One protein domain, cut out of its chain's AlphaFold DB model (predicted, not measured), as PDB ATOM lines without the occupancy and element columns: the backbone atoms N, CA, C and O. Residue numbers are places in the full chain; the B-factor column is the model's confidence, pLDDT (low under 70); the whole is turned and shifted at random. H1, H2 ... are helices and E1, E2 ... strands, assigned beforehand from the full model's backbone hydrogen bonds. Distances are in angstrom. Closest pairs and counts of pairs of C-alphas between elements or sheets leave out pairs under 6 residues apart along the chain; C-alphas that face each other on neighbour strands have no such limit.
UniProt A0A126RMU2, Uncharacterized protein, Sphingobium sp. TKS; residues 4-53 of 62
ATOM      1  N   LYS A   4      28.407 -35.689 -26.475       93.06
ATOM      2  CA  LYS A   4      29.123 -36.877 -26.955       93.06
ATOM      3  C   LYS A   4      28.215 -38.102 -27.089       93.06
ATOM      4  O   LYS A   4      28.265 -38.768 -28.115       93.06
ATOM      5  N   ALA A   5      27.366 -38.371 -26.093       93.31
ATOM      6  CA  ALA A   5      26.419 -39.486 -26.146       93.31
ATOM      7  C   ALA A   5      25.398 -39.312 -27.286       93.31
ATOM      8  O   ALA A   5      25.204 -40.230 -28.073       93.31
ATOM      9  N   ARG A   6      24.839 -38.104 -27.448       93.50
ATOM     10  CA  ARG A   6      23.915 -37.791 -28.556       93.50
ATOM     11  C   ARG A   6      24.577 -37.925 -29.928       93.50
ATOM     12  O   ARG A   6      23.977 -38.438 -30.868       93.50
ATOM     13  N   ALA A   7      25.824 -37.465 -30.049       94.25
ATOM     14  CA  ALA A   7      26.609 -37.632 -31.268       94.25
ATOM     15  C   ALA A   7      26.832 -39.114 -31.583       94.25
ATOM     16  O   ALA A   7      26.669 -39.512 -32.732       94.25
ATOM     17  N   GLN A   8      27.152 -39.928 -30.574       93.94
ATOM     18  CA  GLN A   8      27.322 -41.369 -30.738       93.94
ATOM     19  C   GLN A   8      26.043 -42.027 -31.267       93.94
ATOM     20  O   GLN A   8      26.089 -42.692 -32.298       93.94
ATOM     21  N   GLU A   9      24.896 -41.775 -30.632       93.25
ATOM     22  CA  GLU A   9      23.606 -42.323 -31.076       93.25
ATOM     23  C   GLU A   9      23.285 -41.921 -32.521       93.25
ATOM     24  O   GLU A   9      22.874 -42.757 -33.325       93.25
ATOM     25  N   LYS A  10      23.519 -40.653 -32.885       93.06
ATOM     26  CA  LYS A  10      23.307 -40.156 -34.250       93.06
ATOM     27  C   LYS A  10      24.143 -40.913 -35.287       93.06
ATOM     28  O   LYS A  10      23.637 -41.240 -36.360       93.06
ATOM     29  N   VAL A  11      25.413 -41.177 -34.978       93.19
ATOM     30  CA  VAL A  11      26.358 -41.884 -35.859       93.19
ATOM     31  C   VAL A  11      25.990 -43.362 -35.989       93.19
ATOM     32  O   VAL A  11      25.958 -43.894 -37.100       93.19
ATOM     33  N   GLU A  12      25.636 -44.006 -34.876       93.00
ATOM     34  CA  GLU A  12      25.218 -45.408 -34.855       93.00
ATOM     35  C   GLU A  12      23.907 -45.626 -35.619       93.00
ATOM     36  O   GLU A  12      23.824 -46.544 -36.436       93.00
ATOM     37  N   ARG A  13      22.909 -44.741 -35.456       91.56
ATOM     38  CA  ARG A  13      21.668 -44.803 -36.253       91.56
ATOM     39  C   ARG A  13      21.901 -44.601 -37.747       91.56
ATOM     40  O   ARG A  13      21.144 -45.133 -38.552       91.56
ATOM     41  N   ALA A  14      22.926 -43.837 -38.120       90.88
ATOM     42  CA  ALA A  14      23.320 -43.660 -39.513       90.88
ATOM     43  C   ALA A  14      24.063 -44.883 -40.091       90.88
ATOM     44  O   ALA A  14      24.416 -44.877 -41.269       90.88
ATOM     45  N   GLY A  15      24.313 -45.927 -39.287       93.00
ATOM     46  CA  GLY A  15      25.012 -47.139 -39.717       93.00
ATOM     47  C   GLY A  15      26.518 -46.944 -39.912       93.00
ATOM     48  O   GLY A  15      27.159 -47.736 -40.602       93.00
ATOM     49  N   ILE A  16      27.097 -45.892 -39.330       90.69
ATOM     50  CA  ILE A  16      28.527 -45.604 -39.436       90.69
ATOM     51  C   ILE A  16      29.244 -46.361 -38.319       90.69
ATOM     52  O   ILE A  16      29.108 -46.034 -37.145       90.69
ATOM     53  N   SER A  17      30.030 -47.371 -38.686       87.75
ATOM     54  CA  SER A  17      30.809 -48.186 -37.742       87.75
ATOM     55  C   SER A  17      32.271 -47.747 -37.615       87.75
ATOM     56  O   SER A  17      32.912 -48.022 -36.606       87.75
ATOM     57  N   ASN A  18      32.809 -47.042 -38.617       90.31
ATOM     58  CA  ASN A  18      34.182 -46.538 -38.613       90.31
ATOM     59  C   ASN A  18      34.259 -45.126 -38.011       90.31
ATOM     60  O   ASN A  18      34.430 -44.132 -38.731       90.31
ATOM     61  N   TYR A  19      34.104 -45.046 -36.689       94.25
ATOM     62  CA  TYR A  19      34.259 -43.805 -35.942       94.25
ATOM     63  C   TYR A  19      35.007 -44.008 -34.621       94.25
ATOM     64  O   TYR A  19      35.068 -45.106 -34.072       94.25
ATOM     65  N   SER A  20      35.580 -42.929 -34.101       94.94
ATOM     66  CA  SER A  20      36.187 -42.876 -32.774       94.94
ATOM     67  C   SER A  20      36.035 -41.482 -32.170       94.94
ATOM     68  O   SER A  20      35.651 -40.530 -32.851       94.94
ATOM     69  N   PHE A  21      36.334 -41.354 -30.880       93.56
ATOM     70  CA  PHE A  21      36.388 -40.059 -30.211       93.56
ATOM     71  C   PHE A  21      37.814 -39.768 -29.750       93.56
ATOM     72  O   PHE A  21      38.377 -40.524 -28.959       93.56
ATOM     73  N   ASP A  22      38.362 -38.646 -30.208       90.44
ATOM     74  CA  ASP A  22      39.575 -38.035 -29.672       90.44
ATOM     75  C   ASP A  22      39.152 -36.898 -28.736       90.44
ATOM     76  O   ASP A  22      38.795 -35.809 -29.185       90.44
ATOM     77  N   HIS A  23      39.119 -37.180 -27.432       88.06
ATOM     78  CA  HIS A  23      38.507 -36.310 -26.422       88.06
ATOM     79  C   HIS A  23      37.030 -35.997 -26.762       88.06
ATOM     80  O   HIS A  23      36.182 -36.902 -26.701       88.06
ATOM     81  N   ASP A  24      36.741 -34.742 -27.126       85.88
ATOM     82  CA  ASP A  24      35.432 -34.216 -27.542       85.88
ATOM     83  C   ASP A  24      35.298 -34.058 -29.070       85.88
ATOM     84  O   ASP A  24      34.294 -33.549 -29.567       85.88
ATOM     85  N   VAL A  25      36.298 -34.508 -29.834       91.19
ATOM     86  CA  VAL A  25      36.271 -34.518 -31.300       91.19
ATOM     87  C   VAL A  25      35.835 -35.892 -31.786       91.19
ATOM     88  O   VAL A  25      36.473 -36.907 -31.500       91.19
ATOM     89  N   LEU A  26      34.759 -35.924 -32.565       94.06
ATOM     90  CA  LEU A  26      34.322 -37.122 -33.267       94.06
ATOM     91  C   LEU A  26      35.151 -37.278 -34.543       94.06
ATOM     92  O   LEU A  26      35.204 -36.373 -35.371       94.06
ATOM     93  N   VAL A  27      35.781 -38.430 -34.730       93.44
ATOM     94  CA  VAL A  27      36.508 -38.767 -35.954       93.44
ATOM     95  C   VAL A  27      35.721 -39.837 -36.694       93.44
ATOM     96  O   VAL A  27      35.569 -40.940 -36.185       93.44
ATOM     97  N   MET A  28      35.224 -39.533 -37.893       91.94
ATOM     98  CA  MET A  28      34.520 -40.491 -38.757       91.94
ATOM     99  C   MET A  28      35.238 -40.593 -40.092       91.94
ATOM    100  O   MET A  28      35.423 -39.578 -40.767       91.94
ATOM    101  N   CYS A  29      35.639 -41.805 -40.485       87.31
ATOM    102  CA  CYS A  29      36.354 -42.048 -41.745       87.31
ATOM    103  C   CYS A  29      37.563 -41.103 -41.958       87.31
ATOM    104  O   CYS A  29      37.791 -40.610 -43.060       87.31
ATOM    105  N   GLY A  30      38.307 -40.793 -40.888       86.62
ATOM    106  CA  GLY A  30      39.459 -39.878 -40.921       86.62
ATOM    107  C   GLY A  30      39.117 -38.382 -40.923       86.62
ATOM    108  O   GLY A  30      40.017 -37.548 -40.851       86.62
ATOM    109  N   VAL A  31      37.834 -38.019 -40.958       87.81
ATOM    110  CA  VAL A  31      37.372 -36.630 -40.874       87.81
ATOM    111  C   VAL A  31      37.042 -36.288 -39.425       87.81
ATOM    112  O   VAL A  31      36.310 -37.021 -38.765       87.81
ATOM    113  N   ARG A  32      37.575 -35.166 -38.935       91.94
ATOM    114  CA  ARG A  32      37.328 -34.657 -37.580       91.94
ATOM    115  C   ARG A  32      36.097 -33.755 -37.563       91.94
ATOM    116  O   ARG A  32      35.922 -32.933 -38.461       91.94
ATOM    117  N   TYR A  33      35.282 -33.897 -36.527       93.31
ATOM    118  CA  TYR A  33      34.070 -33.128 -36.298       93.31
ATOM    119  C   TYR A  33      34.053 -32.592 -34.870       93.31
ATOM    120  O   TYR A  33      34.227 -33.354 -33.915       93.31
ATOM    121  N   THR A  34      33.798 -31.296 -34.720       94.19
ATOM    122  CA  THR A  34      33.414 -30.718 -33.433       94.19
ATOM    123  C   THR A  34      31.930 -30.969 -33.187       94.19
ATOM    124  O   THR A  34      31.117 -31.009 -34.116       94.19
ATOM    125  N   ILE A  35      31.582 -31.195 -31.924       93.75
ATOM    126  CA  ILE A  35      30.227 -31.551 -31.508       93.75
ATOM    127  C   ILE A  35      29.594 -30.325 -30.852       93.75
ATOM    128  O   ILE A  35      30.030 -29.899 -29.783       93.75
ATOM    129  N   ALA A  36      28.554 -29.779 -31.476       93.38
ATOM    130  CA  ALA A  36      27.807 -28.634 -30.967       93.38
ATOM    131  C   ALA A  36      26.382 -29.036 -30.568       93.38
ATOM    132  O   ALA A  36      25.810 -29.980 -31.119       93.38
ATOM    133  N   ALA A  37      25.787 -28.307 -29.623       93.50
ATOM    134  CA  ALA A  37      24.355 -28.417 -29.359       93.50
ATOM    135  C   ALA A  37      23.556 -27.965 -30.593       93.50
ATOM    136  O   ALA A  37      23.977 -27.064 -31.322       93.50
ATOM    137  N   CYS A  38      22.419 -28.615 -30.842       92.75
ATOM    138  CA  CYS A  38      21.478 -28.191 -31.871       92.75
ATOM    139  C   CYS A  38      20.107 -27.964 -31.242       92.75
ATOM    140  O   CYS A  38      19.538 -28.883 -30.657       92.75
ATOM    141  N   ASP A  39      19.574 -26.760 -31.422       91.56
ATOM    142  CA  ASP A  39      18.310 -26.317 -30.829       91.56
ATOM    143  C   ASP A  39      17.295 -25.925 -31.916       91.56
ATOM    144  O   ASP A  39      16.453 -25.055 -31.719       91.56
ATOM    145  N   CYS A  40      17.379 -26.545 -33.100       89.94
ATOM    146  CA  CYS A  40      16.556 -26.172 -34.254       89.94
ATOM    147  C   CYS A  40      15.059 -26.501 -34.104       89.94
ATOM    148  O   CYS A  40      14.271 -26.058 -34.930       89.94
ATOM    149  N   GLY A  41      14.665 -27.263 -33.078       85.19
ATOM    150  CA  GLY A  41      13.261 -27.569 -32.767       85.19
ATOM    151  C   GLY A  41      12.590 -28.605 -33.677       85.19
ATOM    152  O   GLY A  41      11.416 -28.907 -33.480       85.19
ATOM    153  N   GLU A  42      13.319 -29.170 -34.639       90.25
ATOM    154  CA  GLU A  42      12.789 -30.176 -35.563       90.25
ATOM    155  C   GLU A  42      12.549 -31.526 -34.856       90.25
ATOM    156  O   GLU A  42      13.372 -31.929 -34.025       90.25
ATOM    157  N   PRO A  43      11.471 -32.257 -35.203       83.69
ATOM    158  CA  PRO A  43      11.073 -33.494 -34.522       83.69
ATOM    159  C   PRO A  43      12.113 -34.620 -34.628       83.69
ATOM    160  O   PRO A  43      12.223 -35.436 -33.718       83.69
ATOM    161  N   ASP A  44      12.908 -34.631 -35.699       82.81
ATOM    162  CA  ASP A  44      13.963 -35.621 -35.950       82.81
ATOM    163  C   ASP A  44      15.371 -35.112 -35.586       82.81
ATOM    164  O   ASP A  44      16.389 -35.700 -35.966       82.81
ATOM    165  N   CYS A  45      15.461 -33.985 -34.871       88.06
ATOM    166  CA  CYS A  45      16.745 -33.458 -34.439       88.06
ATOM    167  C   CYS A  45      17.258 -34.205 -33.205       88.06
ATOM    168  O   CYS A  45      16.669 -34.167 -32.130       88.06
ATOM    169  N   ASP A  46      18.452 -34.777 -33.326       88.38
ATOM    170  CA  ASP A  46      19.159 -35.456 -32.230       88.38
ATOM    171  C   ASP A  46      19.687 -34.502 -31.144       88.38
ATOM    172  O   ASP A  46      20.449 -34.896 -30.260       88.38
ATOM    173  N   GLY A  47      19.356 -33.211 -31.234       91.88
ATOM    174  CA  GLY A  47      19.851 -32.176 -30.333       91.88
ATOM    175  C   GLY A  47      21.363 -31.950 -30.431       91.88
ATOM    176  O   GLY A  47      21.968 -31.444 -29.482       91.88
ATOM    177  N   VAL A  48      21.987 -32.369 -31.541       94.12
ATOM    178  CA  VAL A  48      23.431 -32.284 -31.781       94.12
ATOM    179  C   VAL A  48      23.740 -31.967 -33.247       94.12
ATOM    180  O   VAL A  48      23.103 -32.490 -34.163       94.12
ATOM    181  N   ARG A  49      24.744 -31.116 -33.469       93.06
ATOM    182  CA  ARG A  49      25.293 -30.772 -34.784       93.06
ATOM    183  C   ARG A  49      26.750 -31.219 -34.859       93.06
ATOM    184  O   ARG A  49      27.521 -30.977 -33.936       93.06
ATOM    185  N   LEU A  50      27.111 -31.867 -35.965       93.12
ATOM    186  CA  LEU A  50      28.485 -32.267 -36.262       93.12
ATOM    187  C   LEU A  50      29.083 -31.252 -37.230       93.12
ATOM    188  O   LEU A  50      28.638 -31.141 -38.373       93.12
ATOM    189  N   GLU A  51      30.078 -30.505 -36.778       92.75
ATOM    190  CA  GLU A  51      30.733 -29.474 -37.576       92.75
ATOM    191  C   GLU A  51      32.078 -29.999 -38.055       92.75
ATOM    192  O   GLU A  51      32.966 -30.294 -37.262       92.75
ATOM    193  N   LYS A  52      32.214 -30.173 -39.370       90.00
ATOM    194  CA  LYS A  52      33.446 -30.685 -39.966       90.00
ATOM    195  C   LYS A  52      34.583 -29.691 -39.736       90.00
ATOM    196  O   LYS A  52      34.495 -28.543 -40.167       90.00
ATOM    197  N   ASP A  53      35.669 -30.158 -39.133       81.94
ATOM    198  CA  ASP A  53      36.874 -29.359 -38.966       81.94
ATOM    199  C   ASP A  53      37.548 -29.176 -40.338       81.94
ATOM    200  O   ASP A  53      38.036 -30.126 -40.961       81.94
TER     201      ASP A  53
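AT A GLANCE: This is residues 4 to 53 of the 62 residues of an uncharacterized protein of Sphingobium sp. TKS (UniProt A0A126RMU2). A strongly twisted, curled sheet of four strands has one helix, H1, packed on one of its faces, and its other face is bare of any named helix. The ten-residue link between E3 and E4 reaches to one end of the longest axis. The printed part has 50 residues, with one named helix and four named strands in the order H1 E1 E2 E3 E4; the sheet runs E1 - E2 - E3 - E4, all antiparallel. The class is mixed, helices and strands, and the whole is compact, with a radius of gyration of the C-alphas of 10.5 A and spans of 30 by 21 by 16 A.

HOW THE PARTS SIT: E1, residues 19 to 22, E2, residues 25 to 28, E3, residues 31 to 37, and E4, residues 48 to 52, form a meander, each strand the antiparallel neighbour of the one before. In the hairpin E1 and E2, at 157 degrees, N 20 and O 27 are within hydrogen-bond range at 2.9 A. In the hairpin E2 and E3, at 130 degrees, N 33 and O 26 are 2.7 A apart. In the hairpin E3 and E4, at 147 degrees, N 49 and O 36 are 2.8 A apart. The edge strands E1 and E4 are apart. H1, residues 4 to 13, is on the sheet, in two layers, a helix on one face of a sheet. Its closest C-alphas to E4 are those of Ala 7 and Val 48, 6.2 A; to E3, those of Ala 7 and Ile 35, 7.1 A. H1 and E1 are near each other. Every O i to N i+4 pair in H1 is within hydrogen-bond range.

IN THESE COORDINATES: E3 is the longest strand, 19.2 A from C-alpha 31 to C-alpha 37 at (24.355, -28.417, -29.359). E4 measures 13.0 A, E1 10.0 A and E2 9.7 A. H1 measures 14.3 A, from C-alpha 4 at (29.123, -36.877, -26.955). E4 ends with C-alpha 52 at (33.446, -30.685, -39.966).

THE WHOLE: The two C-alphas farthest apart are those of Gly 30 and Gly 41, 30.1 A. The printed part has no cut. The links H1 to E1, E1 to E2 and E2 to E3 are tight, and E3 to E4 is short. Mean pLDDT of the printed part is 91.1, and no printed residue is under 70.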